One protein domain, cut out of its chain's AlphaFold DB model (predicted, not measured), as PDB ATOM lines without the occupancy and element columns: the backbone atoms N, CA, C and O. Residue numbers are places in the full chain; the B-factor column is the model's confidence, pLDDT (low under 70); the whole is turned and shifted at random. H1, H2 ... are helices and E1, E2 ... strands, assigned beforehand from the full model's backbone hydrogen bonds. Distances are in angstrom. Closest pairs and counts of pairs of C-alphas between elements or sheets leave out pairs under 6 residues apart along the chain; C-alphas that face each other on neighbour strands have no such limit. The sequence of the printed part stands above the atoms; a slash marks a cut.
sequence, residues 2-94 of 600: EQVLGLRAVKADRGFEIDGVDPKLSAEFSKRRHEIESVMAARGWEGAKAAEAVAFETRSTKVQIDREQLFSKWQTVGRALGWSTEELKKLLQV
ATOM      1  N   GLU A   2     -39.044 -23.041 -14.581       78.38
ATOM      2  CA  GLU A   2     -39.091 -22.420 -13.244       78.38
ATOM      3  C   GLU A   2     -38.591 -23.331 -12.118       78.38
ATOM      4  O   GLU A   2     -37.664 -22.976 -11.407       78.38
ATOM      5  N   GLN A   3     -39.137 -24.543 -12.009       71.94
ATOM      6  CA  GLN A   3     -38.781 -25.467 -10.923       71.94
ATOM      7  C   GLN A   3     -37.375 -26.074 -11.044       71.94
ATOM      8  O   GLN A   3     -36.787 -26.451 -10.041       71.94
ATOM      9  N   VAL A   4     -36.857 -26.211 -12.268       78.00
ATOM     10  CA  VAL A   4     -35.603 -26.942 -12.542       78.00
ATOM     11  C   VAL A   4     -34.419 -25.990 -12.711       78.00
ATOM     12  O   VAL A   4     -33.301 -26.334 -12.354       78.00
ATOM     13  N   LEU A   5     -34.657 -24.809 -13.282       81.88
ATOM     14  CA  LEU A   5     -33.629 -23.844 -13.677       81.88
ATOM     15  C   LEU A   5     -33.782 -22.487 -12.976       81.88
ATOM     16  O   LEU A   5     -32.948 -21.625 -13.197       81.88
ATOM     17  N   GLY A   6     -34.853 -22.247 -12.213       80.12
ATOM     18  CA  GLY A   6     -35.123 -20.929 -11.622       80.12
ATOM     19  C   GLY A   6     -35.587 -19.864 -12.623       80.12
ATOM     20  O   GLY A   6     -35.767 -18.719 -12.244       80.12
ATOM     21  N   LEU A   7     -35.818 -20.213 -13.896       86.50
ATOM     22  CA  LEU A   7     -36.192 -19.252 -14.943       86.50
ATOM     23  C   LEU A   7     -37.704 -19.192 -15.156       86.50
ATOM     24  O   LEU A   7     -38.307 -20.203 -15.540       86.50
ATOM     25  N   ARG A   8     -38.295 -18.005 -14.984       86.94
ATOM     26  CA  ARG A   8     -39.718 -17.739 -15.226       86.94
ATOM     27  C   ARG A   8     -40.009 -17.372 -16.673       86.94
ATOM     28  O   ARG A   8     -39.412 -16.458 -17.220       86.94
ATOM     29  N   ALA A   9     -40.956 -18.088 -17.277       88.19
ATOM     30  CA  ALA A   9     -41.438 -17.800 -18.625       88.19
ATOM     31  C   ALA A   9     -42.720 -16.962 -18.560       88.19
ATOM     32  O   ALA A   9     -43.656 -17.317 -17.842       88.19
ATOM     33  N   VAL A  10     -42.788 -15.881 -19.329       87.06
ATOM     34  CA  VAL A  10     -43.966 -15.012 -19.447       87.06
ATOM     35  C   VAL A  10     -44.484 -15.042 -20.873       87.06
ATOM     36  O   VAL A  10     -43.709 -15.136 -21.820       87.06
ATOM     37  N   LYS A  11     -45.806 -15.019 -21.036       83.94
ATOM     38  CA  LYS A  11     -46.429 -15.003 -22.359       83.94
ATOM     39  C   LYS A  11     -46.042 -13.722 -23.103       83.94
ATOM     40  O   LYS A  11     -46.128 -12.642 -22.528       83.94
ATOM     41  N   ALA A  12     -45.672 -13.863 -24.370       82.31
ATOM     42  CA  ALA A  12     -45.419 -12.759 -25.293       82.31
ATOM     43  C   ALA A  12     -46.371 -12.855 -26.498       82.31
ATOM     44  O   ALA A  12     -47.055 -13.868 -26.667       82.31
ATOM     45  N   ASP A  13     -46.394 -11.837 -27.364       66.25
ATOM     46  CA  ASP A  13     -47.261 -11.809 -28.558       66.25
ATOM     47  C   ASP A  13     -47.060 -13.028 -29.474       66.25
ATOM     48  O   ASP A  13     -47.995 -13.497 -30.125       66.25
ATOM     49  N   ARG A  14     -45.836 -13.572 -29.521       67.56
ATOM     50  CA  ARG A  14     -45.500 -14.807 -30.242       67.56
ATOM     51  C   ARG A  14     -44.682 -15.744 -29.352       67.56
ATOM     52  O   ARG A  14     -43.462 -15.801 -29.463       67.56
ATOM     53  N   GLY A  15     -45.356 -16.514 -28.500       80.38
ATOM     54  CA  GLY A  15     -44.720 -17.529 -27.661       80.38
ATOM     55  C   GLY A  15     -44.504 -17.057 -26.228       80.38
ATOM     56  O   GLY A  15     -45.451 -16.693 -25.532       80.38
ATOM     57  N   PHE A  16     -43.262 -17.120 -25.754       86.25
ATOM     58  CA  PHE A  16     -42.912 -16.707 -24.399       86.25
ATOM     59  C   PHE A  16     -41.527 -16.064 -24.351       86.25
ATOM     60  O   PHE A  16     -40.655 -16.377 -25.160       86.25
ATOM     61  N   GLU A  17     -41.329 -15.213 -23.356       88.69
ATOM     62  CA  GLU A  17     -40.055 -14.592 -23.003       88.69
ATOM     63  C   GLU A  17     -39.627 -15.031 -21.599       88.69
ATOM     64  O   GLU A  17     -40.421 -15.603 -20.846       88.69
ATOM     65  N   ILE A  18     -38.361 -14.802 -21.251       89.06
ATOM     66  CA  ILE A  18     -37.848 -15.069 -19.905       89.06
ATOM     67  C   ILE A  18     -37.901 -13.779 -19.097       89.06
ATOM     68  O   ILE A  18     -37.283 -12.783 -19.465       89.06
ATOM     69  N   ASP A  19     -38.636 -13.825 -17.992       86.38
ATOM     70  CA  ASP A  19     -38.726 -12.738 -17.024       86.38
ATOM     71  C   ASP A  19     -37.327 -12.391 -16.499       86.38
ATOM     72  O   ASP A  19     -36.549 -13.289 -16.179       86.38
ATOM     73  N   GLY A  20     -36.995 -11.101 -16.441       84.25
ATOM     74  CA  GLY A  20     -35.680 -10.609 -16.017       84.25
ATOM     75  C   GLY A  20     -34.598 -10.526 -17.106       84.25
ATOM     76  O   GLY A  20     -33.498 -10.064 -16.809       84.25
ATOM     77  N   VAL A  21     -34.879 -10.913 -18.358       87.00
ATOM     78  CA  VAL A  21     -33.991 -10.617 -19.500       87.00
ATOM     79  C   VAL A  21     -34.334  -9.240 -20.075       87.00
ATOM     80  O   VAL A  21     -35.497  -8.964 -20.356       87.00
ATOM     81  N   ASP A  22     -33.332  -8.375 -20.273       84.50
ATOM     82  CA  ASP A  22     -33.546  -7.035 -20.840       84.50
ATOM     83  C   ASP A  22     -34.112  -7.134 -22.277       84.50
ATOM     84  O   ASP A  22     -33.470  -7.740 -23.146       84.50
ATOM     85  N   PRO A  23     -35.271  -6.515 -22.579       81.69
ATOM     86  CA  PRO A  23     -35.844  -6.502 -23.925       81.69
ATOM     87  C   PRO A  23     -34.892  -5.981 -25.011       81.69
ATOM     88  O   PRO A  23     -34.958  -6.436 -26.153       81.69
ATOM     89  N   LYS A  24     -33.966  -5.069 -24.677       82.94
ATOM     90  CA  LYS A  24     -32.952  -4.556 -25.616       82.94
ATOM     91  C   LYS A  24     -31.998  -5.648 -26.081       82.94
ATOM     92  O   LYS A  24     -31.597  -5.658 -27.243       82.94
ATOM     93  N   LEU A  25     -31.660  -6.585 -25.195       85.19
ATOM     94  CA  LEU A  25     -30.821  -7.735 -25.523       85.19
ATOM     95  C   LEU A  25     -31.537  -8.652 -26.517       85.19
ATOM     96  O   LEU A  25     -30.967  -9.033 -27.541       85.19
ATOM     97  N   SER A  26     -32.804  -8.964 -26.239       82.88
ATOM     98  CA  SER A  26     -33.648  -9.764 -27.129       82.88
ATOM     99  C   SER A  26     -33.803  -9.102 -28.499       82.88
ATOM    100  O   SER A  26     -33.681  -9.786 -29.518       82.88
ATOM    101  N   ALA A  27     -33.998  -7.781 -28.544       78.94
ATOM    102  CA  ALA A  27     -34.091  -7.021 -29.785       78.94
ATOM    103  C   ALA A  27     -32.787  -7.081 -30.606       78.94
ATOM    104  O   ALA A  27     -32.827  -7.389 -31.798       78.94
ATOM    105  N   GLU A  28     -31.631  -6.893 -29.961       81.62
ATOM    106  CA  GLU A  28     -30.313  -6.904 -30.612       81.62
ATOM    107  C   GLU A  28     -29.957  -8.267 -31.223       81.62
ATOM    108  O   GLU A  28     -29.345  -8.324 -32.288       81.62
ATOM    109  N   PHE A  29     -30.346  -9.384 -30.599       77.44
ATOM    110  CA  PHE A  29     -30.129 -10.726 -31.168       77.44
ATOM    111  C   PHE A  29     -31.230 -11.176 -32.123       77.44
ATOM    112  O   PHE A  29     -31.046 -12.107 -32.911       77.44
ATOM    113  N   SER A  30     -32.335 -10.445 -32.146       71.19
ATOM    114  CA  SER A  30     -33.429 -10.627 -33.085       71.19
ATOM    115  C   SER A  30     -33.177  -9.884 -34.402       71.19
ATOM    116  O   SER A  30     -34.133  -9.490 -35.060       71.19
ATOM    117  N   LYS A  31     -31.919  -9.709 -34.851       69.00
ATOM    118  CA  LYS A  31     -31.587  -9.001 -36.115       69.00
ATOM    119  C   LYS A  31     -32.301  -9.591 -37.315       69.00
ATOM    120  O   LYS A  31     -32.828  -8.864 -38.138       69.00
ATOM    121  N   ARG A  32     -32.392 -10.921 -37.368       67.19
ATOM    122  CA  ARG A  32     -33.123 -11.619 -38.427       67.19
ATOM    123  C   ARG A  32     -34.620 -11.349 -38.357       67.19
ATOM    124  O   ARG A  32     -35.276 -11.266 -39.385       67.19
ATOM    125  N   ARG A  33     -35.165 -11.232 -37.148       63.94
ATOM    126  CA  ARG A  33     -36.558 -10.854 -36.955       63.94
ATOM    127  C   ARG A  33     -36.766  -9.397 -37.335       63.94
ATOM    128  O   ARG A  33     -37.729  -9.174 -38.028       63.94
ATOM    129  N   HIS A  34     -35.852  -8.479 -37.025       65.38
ATOM    130  CA  HIS A  34     -35.883  -7.092 -37.498       65.38
ATOM    131  C   HIS A  34     -35.703  -6.986 -39.013       65.38
ATOM    132  O   HIS A  34     -36.322  -6.142 -39.632       65.38
ATOM    133  N   GLU A  35     -34.900  -7.838 -39.650       66.06
ATOM    134  CA  GLU A  35     -34.808  -7.934 -41.113       66.06
ATOM    135  C   GLU A  35     -36.111  -8.464 -41.702       66.06
ATOM    136  O   GLU A  35     -36.648  -7.886 -42.631       66.06
ATOM    137  N   ILE A  36     -36.659  -9.543 -41.141       63.72
ATOM    138  CA  ILE A  36     -37.941 -10.091 -41.580       63.72
ATOM    139  C   ILE A  36     -39.059  -9.095 -41.300       63.72
ATOM    140  O   ILE A  36     -39.915  -8.956 -42.144       63.72
ATOM    141  N   GLU A  37     -39.064  -8.399 -40.168       67.06
ATOM    142  CA  GLU A  37     -40.047  -7.391 -39.771       67.06
ATOM    143  C   GLU A  37     -39.863  -6.091 -40.527       67.06
ATOM    144  O   GLU A  37     -40.857  -5.445 -40.776       67.06
ATOM    145  N   SER A  38     -38.652  -5.713 -40.932       67.06
ATOM    146  CA  SER A  38     -38.410  -4.543 -41.784       67.06
ATOM    147  C   SER A  38     -38.712  -4.848 -43.239       67.06
ATOM    148  O   SER A  38     -39.270  -3.996 -43.908       67.06
ATOM    149  N   VAL A  39     -38.431  -6.058 -43.729       63.31
ATOM    150  CA  VAL A  39     -38.870  -6.519 -45.052       63.31
ATOM    151  C   VAL A  39     -40.373  -6.750 -45.042       63.31
ATOM    152  O   VAL A  39     -41.043  -6.345 -45.976       63.31
ATOM    153  N   MET A  40     -40.929  -7.327 -43.980       66.31
ATOM    154  CA  MET A  40     -42.369  -7.414 -43.776       66.31
ATOM    155  C   MET A  40     -42.961  -6.019 -43.642       66.31
ATOM    156  O   MET A  40     -43.970  -5.792 -44.261       66.31
ATOM    157  N   ALA A  41     -42.376  -5.067 -42.921       60.34
ATOM    158  CA  ALA A  41     -42.917  -3.711 -42.785       60.34
ATOM    159  C   ALA A  41     -42.796  -2.930 -44.098       60.34
ATOM    160  O   ALA A  41     -43.755  -2.296 -44.523       60.34
ATOM    161  N   ALA A  42     -41.666  -3.045 -44.798       58.53
ATOM    162  CA  ALA A  42     -41.468  -2.485 -46.135       58.53
ATOM    163  C   ALA A  42     -42.435  -3.108 -47.149       58.53
ATOM    164  O   ALA A  42     -42.918  -2.425 -48.047       58.53
ATOM    165  N   ARG A  43     -42.759  -4.392 -46.976       53.12
ATOM    166  CA  ARG A  43     -43.779  -5.119 -47.731       53.12
ATOM    167  C   ARG A  43     -45.123  -5.147 -47.009       53.12
ATOM    168  O   ARG A  43     -45.956  -5.959 -47.385       53.12
ATOM    169  N   GLY A  44     -45.383  -4.308 -46.001       48.47
ATOM    170  CA  GLY A  44     -46.573  -4.372 -45.132       48.47
ATOM    171  C   GLY A  44     -47.174  -5.778 -44.981       48.47
ATOM    172  O   GLY A  44     -48.311  -5.985 -45.339       48.47
ATOM    173  N   TRP A  45     -46.420  -6.811 -44.632       58.84
ATOM    174  CA  TRP A  45     -46.874  -8.188 -44.453       58.84
ATOM    175  C   TRP A  45     -47.068  -8.419 -42.959       58.84
ATOM    176  O   TRP A  45     -46.192  -8.116 -42.158       58.84
ATOM    177  N   GLU A  46     -48.200  -8.994 -42.563       45.97
ATOM    178  CA  GLU A  46     -48.490  -9.333 -41.167       45.97
ATOM    179  C   GLU A  46     -48.915 -10.802 -41.055       45.97
ATOM    180  O   GLU A  46     -49.329 -11.444 -42.021       45.97
ATOM    181  N   GLY A  47     -48.803 -11.361 -39.851       47.53
ATOM    182  CA  GLY A  47     -49.154 -12.756 -39.578       47.53
ATOM    183  C   GLY A  47     -47.995 -13.750 -39.730       47.53
ATOM    184  O   GLY A  47     -46.887 -13.420 -40.159       47.53
ATOM    185  N   ALA A  48     -48.230 -14.982 -39.276       45.22
ATOM    186  CA  ALA A  48     -47.198 -16.017 -39.189       45.22
ATOM    187  C   ALA A  48     -46.763 -16.545 -40.569       45.22
ATOM    188  O   ALA A  48     -45.572 -16.706 -40.808       45.22
ATOM    189  N   LYS A  49     -47.711 -16.726 -41.498       46.09
ATOM    190  CA  LYS A  49     -47.439 -17.233 -42.857       46.09
ATOM    191  C   LYS A  49     -46.640 -16.256 -43.723       46.09
ATOM    192  O   LYS A  49     -45.808 -16.674 -44.515       46.09
ATOM    193  N   ALA A  50     -46.866 -14.953 -43.564       49.88
ATOM    194  CA  ALA A  50     -46.124 -13.950 -44.319       49.88
ATOM    195  C   ALA A  50     -44.681 -13.811 -43.798       49.88
ATOM    196  O   ALA A  50     -43.742 -13.704 -44.580       49.88
ATOM    197  N   ALA A  51     -44.492 -13.930 -42.478       52.78
ATOM    198  CA  ALA A  51     -43.162 -14.039 -41.884       52.78
ATOM    199  C   ALA A  51     -42.402 -15.280 -42.384       52.78
ATOM    200  O   ALA A  51     -41.196 -15.208 -42.600       52.78
ATOM    201  N   GLU A  52     -43.102 -16.398 -42.591       55.09
ATOM    202  CA  GLU A  52     -42.543 -17.632 -43.151       55.09
ATOM    203  C   GLU A  52     -42.114 -17.460 -44.619       55.09
ATOM    204  O   GLU A  52     -41.000 -17.845 -44.976       55.09
ATOM    205  N   ALA A  53     -42.933 -16.795 -45.443       57.81
ATOM    206  CA  ALA A  53     -42.602 -16.476 -46.834       57.81
ATOM    207  C   ALA A  53     -41.369 -15.556 -46.949       57.81
ATOM    208  O   ALA A  53     -40.416 -15.898 -47.648       57.81
ATOM    209  N   VAL A  54     -41.317 -14.452 -46.186       61.44
ATOM    210  CA  VAL A  54     -40.133 -13.564 -46.150       61.44
ATOM    211  C   VAL A  54     -38.907 -14.307 -45.645       61.44
ATOM    212  O   VAL A  54     -37.812 -14.123 -46.180       61.44
ATOM    213  N   ALA A  55     -39.063 -15.155 -44.625       61.50
ATOM    214  CA  ALA A  55     -37.958 -15.939 -44.088       61.50
ATOM    215  C   ALA A  55     -37.360 -16.894 -45.130       61.50
ATOM    216  O   ALA A  55     -36.147 -17.124 -45.091       61.50
ATOM    217  N   PHE A  56     -38.190 -17.424 -46.034       60.16
ATOM    218  CA  PHE A  56     -37.783 -18.308 -47.124       60.16
ATOM    219  C   PHE A  56     -37.112 -17.548 -48.274       60.16
ATOM    220  O   PHE A  56     -36.089 -17.993 -48.785       60.16
ATOM    221  N   GLU A  57     -37.649 -16.385 -48.640       57.81
ATOM    222  CA  GLU A  57     -37.209 -15.589 -49.790       57.81
ATOM    223  C   GLU A  57     -35.919 -14.803 -49.514       57.81
ATOM    224  O   GLU A  57     -34.986 -14.800 -50.309       57.81
ATOM    225  N   THR A  58     -35.800 -14.202 -48.329       61.22
ATOM    226  CA  THR A  58     -34.606 -13.435 -47.917       61.22
ATOM    227  C   THR A  58     -33.484 -14.332 -47.389       61.22
ATOM    228  O   THR A  58     -32.625 -13.892 -46.618       61.22
ATOM    229  N   ARG A  59     -33.529 -15.627 -47.712       48.34
ATOM    230  CA  ARG A  59     -32.594 -16.633 -47.215       48.34
ATOM    231  C   ARG A  59     -31.300 -16.544 -48.017       48.34
ATOM    232  O   ARG A  59     -31.068 -17.318 -48.938       48.34
ATOM    233  N   SER A  60     -30.443 -15.597 -47.651       52.59
ATOM    234  CA  SER A  60     -29.062 -15.579 -48.119       52.59
ATOM    235  C   SER A  60     -28.369 -16.888 -47.727       52.59
ATOM    236  O   SER A  60     -28.587 -17.443 -46.641       52.59
ATOM    237  N   THR A  61     -27.559 -17.413 -48.646       45.00
ATOM    238  CA  THR A  61     -26.727 -18.600 -48.446       45.00
ATOM    239  C   THR A  61     -25.948 -18.412 -47.149       45.00
ATOM    240  O   THR A  61     -25.181 -17.457 -47.027       45.00
ATOM    241  N   LYS A  62     -26.184 -19.267 -46.143       47.97
ATOM    242  CA  LYS A  62     -25.483 -19.164 -44.857       47.97
ATOM    243  C   LYS A  62     -23.986 -19.301 -45.122       47.97
ATOM    244  O   LYS A  62     -23.505 -20.408 -45.346       47.97
ATOM    245  N   VAL A  63     -23.262 -18.188 -45.074       57.25
ATOM    246  CA  VAL A  63     -21.804 -18.208 -44.981       57.25
ATOM    247  C   VAL A  63     -21.487 -18.964 -43.694       57.25
ATOM    248  O   VAL A  63     -21.977 -18.595 -42.624       57.25
ATOM    249  N   GLN A  64     -20.745 -20.066 -43.797       54.16
ATOM    250  CA  GLN A  64     -20.262 -20.783 -42.622       54.16
ATOM    251  C   GLN A  64     -19.244 -19.890 -41.914       54.16
ATOM    252  O   GLN A  64     -18.069 -19.861 -42.256       54.16
ATOM    253  N   ILE A  65     -19.728 -19.114 -40.950       73.12
ATOM    254  CA  ILE A  65     -18.880 -18.425 -39.986       73.12
ATOM    255  C   ILE A  65     -18.536 -19.450 -38.914       73.12
ATOM    256  O   ILE A  65     -19.421 -20.159 -38.423       73.12
ATOM    257  N   ASP A  66     -17.260 -19.527 -38.563       79.12
ATOM    258  CA  ASP A  66     -16.807 -20.436 -37.526       79.12
ATOM    259  C   ASP A  66     -17.488 -20.140 -36.173       79.12
ATOM    260  O   ASP A  66     -17.784 -18.993 -35.811       79.12
ATOM    261  N   ARG A  67     -17.768 -21.208 -35.420       79.12
ATOM    262  CA  ARG A  67     -18.530 -21.153 -34.167       79.12
ATOM    263  C   ARG A  67     -17.831 -20.288 -33.118       79.12
ATOM    264  O   ARG A  67     -18.511 -19.617 -32.341       79.12
ATOM    265  N   GLU A  68     -16.502 -20.281 -33.103       82.62
ATOM    266  CA  GLU A  68     -15.711 -19.504 -32.150       82.62
ATOM    267  C   GLU A  68     -15.860 -17.995 -32.398       82.62
ATOM    268  O   GLU A  68     -16.108 -17.220 -31.468       82.62
ATOM    269  N   GLN A  69     -15.848 -17.583 -33.669       79.25
ATOM    270  CA  GLN A  69     -16.075 -16.191 -34.069       79.25
ATOM    271  C   GLN A  69     -17.492 -15.715 -33.719       79.25
ATOM    272  O   GLN A  69     -17.670 -14.598 -33.223       79.25
ATOM    273  N   LEU A  70     -18.506 -16.564 -33.927       80.88
ATOM    274  CA  LEU A  70     -19.890 -16.250 -33.555       80.88
ATOM    275  C   LEU A  70     -20.050 -16.071 -32.041       80.88
ATOM    276  O   LEU A  70     -20.647 -15.082 -31.612       80.88
ATOM    277  N   PHE A  71     -19.482 -16.967 -31.230       83.25
ATOM    278  CA  PHE A  71     -19.542 -16.831 -29.774       83.25
ATOM    279  C   PHE A  71     -18.828 -15.578 -29.270       83.25
ATOM    280  O   PHE A  71     -19.382 -14.873 -28.428       83.25
ATOM    281  N   SER A  72     -17.647 -15.264 -29.807       85.12
ATOM    282  CA  SER A  72     -16.906 -14.052 -29.438       85.12
ATOM    283  C   SER A  72     -17.702 -12.777 -29.753       85.12
ATOM    284  O   SER A  72     -17.833 -11.876 -28.912       85.12
ATOM    285  N   LYS A  73     -18.346 -12.736 -30.928       83.69
ATOM    286  CA  LYS A  73     -19.242 -11.641 -31.315       83.69
ATOM    287  C   LYS A  73     -20.434 -11.522 -30.365       83.69
ATOM    288  O   LYS A  73     -20.723 -10.425 -29.892       83.69
ATOM    289  N   TRP A  74     -21.119 -12.626 -30.060       85.88
ATOM    290  CA  TRP A  74     -22.281 -12.610 -29.164       85.88
ATOM    291  C   TRP A  74     -21.917 -12.211 -27.734       85.88
ATOM    292  O   TRP A  74     -22.648 -11.444 -27.117       85.88
ATOM    293  N   GLN A  75     -20.772 -12.659 -27.218       86.06
ATOM    294  CA  GLN A  75     -20.286 -12.244 -25.900       86.06
ATOM    295  C   GLN A  75     -19.952 -10.751 -25.856       86.06
ATOM    296  O   GLN A  75     -20.286 -10.089 -24.877       86.06
ATOM    297  N   THR A  76     -19.329 -10.212 -26.907       87.06
ATOM    298  CA  THR A  76     -19.029  -8.775 -27.011       87.06
ATOM    299  C   THR A  76     -20.309  -7.939 -27.010       87.06
ATOM    300  O   THR A  76     -20.427  -7.002 -26.222       87.06
ATOM    301  N   VAL A  77     -21.291  -8.315 -27.836       86.19
ATOM    302  CA  VAL A  77     -22.603  -7.649 -27.895       86.19
ATOM    303  C   VAL A  77     -23.335  -7.750 -26.556       86.19
ATOM    304  O   VAL A  77     -23.830  -6.745 -26.054       86.19
ATOM    305  N   GLY A  78     -23.344  -8.937 -25.942       87.00
ATOM    306  CA  GLY A  78     -23.930  -9.147 -24.621       87.00
ATOM    307  C   GLY A  78     -23.325  -8.210 -23.578       87.00
ATOM    308  O   GLY A  78     -24.059  -7.461 -22.945       87.00
ATOM    309  N   ARG A  79     -21.989  -8.166 -23.462       87.81
ATOM    310  CA  ARG A  79     -21.294  -7.288 -22.501       87.81
ATOM    311  C   ARG A  79     -21.593  -5.809 -22.733       87.81
ATOM    312  O   ARG A  79     -21.779  -5.086 -21.759       87.81
ATOM    313  N   ALA A  80     -21.663  -5.367 -23.990       87.56
ATOM    314  CA  ALA A  80     -22.007  -3.985 -24.330       87.56
ATOM    315  C   ALA A  80     -23.423  -3.596 -23.863       87.56
ATOM    316  O   ALA A  80     -23.660  -2.445 -23.511       87.56
ATOM    317  N   LEU A  81     -24.340  -4.566 -23.811       88.12
ATOM    318  CA  LEU A  81     -25.703  -4.408 -23.299       88.12
ATOM    319  C   LEU A  81     -25.844  -4.799 -21.818       88.12
ATOM    320  O   LEU A  81     -26.954  -4.988 -21.335       88.12
ATOM    321  N   GLY A  82     -24.733  -4.939 -21.088       87.50
ATOM    322  CA  GLY A  82     -24.745  -5.294 -19.668       87.50
ATOM    323  C   GLY A  82     -25.060  -6.766 -19.377       87.50
ATOM    324  O   GLY A  82     -25.221  -7.129 -18.221       87.50
ATOM    325  N   TRP A  83     -25.108  -7.635 -20.387       88.31
ATOM    326  CA  TRP A  83     -25.390  -9.060 -20.236       88.31
ATOM    327  C   TRP A  83     -24.112  -9.903 -20.170       88.31
ATOM    328  O   TRP A  83     -23.270  -9.888 -21.071       88.31
ATOM    329  N   SER A  84     -23.966 -10.691 -19.106       87.44
ATOM    330  CA  SER A  84     -22.806 -11.563 -18.895       87.44
ATOM    331  C   SER A  84     -23.184 -12.840 -18.143       87.44
ATOM    332  O   SER A  84     -24.313 -12.996 -17.681       87.44
ATOM    333  N   THR A  85     -22.222 -13.755 -17.975       86.38
ATOM    334  CA  THR A  85     -22.396 -14.955 -17.140       86.38
ATOM    335  C   THR A  85     -22.803 -14.607 -15.708       86.38
ATOM    336  O   THR A  85     -23.517 -15.381 -15.080       86.38
ATOM    337  N   GLU A  86     -22.373 -13.453 -15.190       87.50
ATOM    338  CA  GLU A  86     -22.724 -13.024 -13.837       87.50
ATOM    339  C   GLU A  86     -24.196 -12.608 -13.742       87.50
ATOM    340  O   GLU A  86     -24.887 -13.028 -12.821       87.50
ATOM    341  N   GLU A  87     -24.714 -11.884 -14.737       87.19
ATOM    342  CA  GLU A  87     -26.146 -11.558 -14.806       87.19
ATOM    343  C   GLU A  87     -27.009 -12.802 -15.011       87.19
ATOM    344  O   GLU A  87     -28.043 -12.950 -14.364       87.19
ATOM    345  N   LEU A  88     -26.553 -13.764 -15.822       86.88
ATOM    346  CA  LEU A  88     -27.238 -15.051 -15.937       86.88
ATOM    347  C   LEU A  88     -27.275 -15.787 -14.589       86.88
ATOM    348  O   LEU A  88     -28.317 -16.313 -14.214       86.88
ATOM    349  N   LYS A  89     -26.165 -15.824 -13.840       88.31
ATOM    350  CA  LYS A  89     -26.139 -16.439 -12.503       88.31
ATOM    351  C   LYS A  89     -27.084 -15.732 -11.539       88.31
ATOM    352  O   LYS A  89     -27.806 -16.419 -10.825       88.31
ATOM    353  N   LYS A  90     -27.107 -14.395 -11.539       87.31
ATOM    354  CA  LYS A  90     -28.065 -13.615 -10.742       87.31
ATOM    355  C   LYS A  90     -29.495 -13.992 -11.106       87.31
ATOM    356  O   LYS A  90     -30.274 -14.281 -10.208       87.31
ATOM    357  N   LEU A  91     -29.806 -14.078 -12.401       87.31
ATOM    358  CA  LEU A  91     -31.126 -14.472 -12.883       87.31
ATOM    359  C   LEU A  91     -31.515 -15.886 -12.422       87.31
ATOM    360  O   LEU A  91     -32.622 -16.090 -11.943       87.31
ATOM    361  N   LEU A  92     -30.594 -16.851 -12.503       86.00
ATOM    362  CA  LEU A  92     -30.814 -18.231 -12.045       86.00
ATOM    363  C   LEU A  92     -30.983 -18.342 -10.516       86.00
ATOM    364  O   LEU A  92     -31.551 -19.320 -10.035       86.00
ATOM    365  N   GLN A  93     -30.482 -17.368  -9.751       85.31
ATOM    366  CA  GLN A  93     -30.623 -17.301  -8.291       85.31
ATOM    367  C   GLN A  93     -31.917 -16.605  -7.842       85.31
ATOM    368  O   GLN A  93     -32.249 -16.644  -6.653       85.31
ATOM    369  N   VAL A  94     -32.668 -15.983  -8.760       81.12
ATOM    370  CA  VAL A  94     -33.948 -15.352  -8.433       81.12
ATOM    371  C   VAL A  94     -34.941 -16.430  -8.004       81.12
ATOM    372  O   VAL A  94     -35.397 -17.262  -8.784       81.12
TER     373      VAL A  94
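AT A GLANCE: This is residues 2 to 94 of the 600 residues of the protein "TrwC domain-containing protein" of Verrucomicrobiales bacterium (UniProt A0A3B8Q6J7). What shape does the printed part make? It makes a loose, open ring of H2, H3, H4 and H5, in which a stretch that stands free, residues 59 to 73, leads round from H4 into H5, and H5 comes back near H2; outside this ring lie the small hairpin E1-E2 and the short helix H1, with H6 near H1. H3 and H4 pack crosswise on each other at the far side of the ring from H6. What is it made of, and how large is it? The printed part has 93 residues, with six named helices and two named strands in the order H1 E1 E2 H2 H3 H4 H5 H6; it is mostly helix, and its one sheet, order E1 - E2, is antiparallel. It is loose, with a radius of gyration of the C-alphas of 16.1 A and spans of 43 by 33 by 22 A.

IN THESE COORDINATES: Where do the first elements lie? H1 is residues 2 to 5, with C-alpha 2 at (-39.091, -22.420, -13.244). E1 is residues 9 to 12, 9.3 A long, and E2 is residues 15 to 18, 10.7 A long. Which helices follow? H2 is residues 23 to 29, 10.1 A long; H3 is residues 31 to 42, 15.5 A; H4 is residues 48 to 57, 14.6 A. H5, residues 67 to 80, is the longest helix at 20.1 A and begins with C-alpha 67 at (-18.530, -21.153, -34.167). H6, residues 85 to 93, is 12.3 A long and ends with C-alpha 93 at (-30.623, -17.301, -8.291).

HOW THE PARTS SIT: What is near H1? H1 and H6 are close but not clearly touching; their closest C-alphas, of Leu 5 and Leu 92, are 6.5 A apart. How are the strands paired? E1 and E2 form a hairpin, antiparallel at 134 degrees, with N 10 and O 17 at 2.8 A and N 12 and O 15 at 3.1 A, within hydrogen-bond range. How do the other helices stand? H2 and H5 are close but not clearly touching, at a shallow tilt of 28 degrees, opposite ways, with the C-alphas of Leu 25 and Gly 78 closest at 7.1 A. H3, with residues 36 to 40 alone, touches H4, about perpendicular at 78 degrees; the C-alphas of Ile 36 and Val 54 are closest at 6.1 A. H4 and H5 are apart, and so are H5 and H6. What do the helix backbones show? Each O i to N i+4 pair is within hydrogen-bond range in H2, H3, H4, H5 and H6, while H1 is too short for such a pair and has 0 of its 1 O i to N i+3 pair within range.

THE WHOLE: How far does it reach? The two C-alphas farthest apart, of Arg 43 and Gln 93, are 43.3 A apart, while those of Glu 2 and Val 94 are 10.0 A apart. Are there cuts or long links? The printed part has no cut and no long link; the link from H4 to H5, 9 residues, is short, and the others are tight. Where is confidence low? The mean pLDDT of the printed part is 73.8, and residues 13 to 14 and 31 to 64 are under 70.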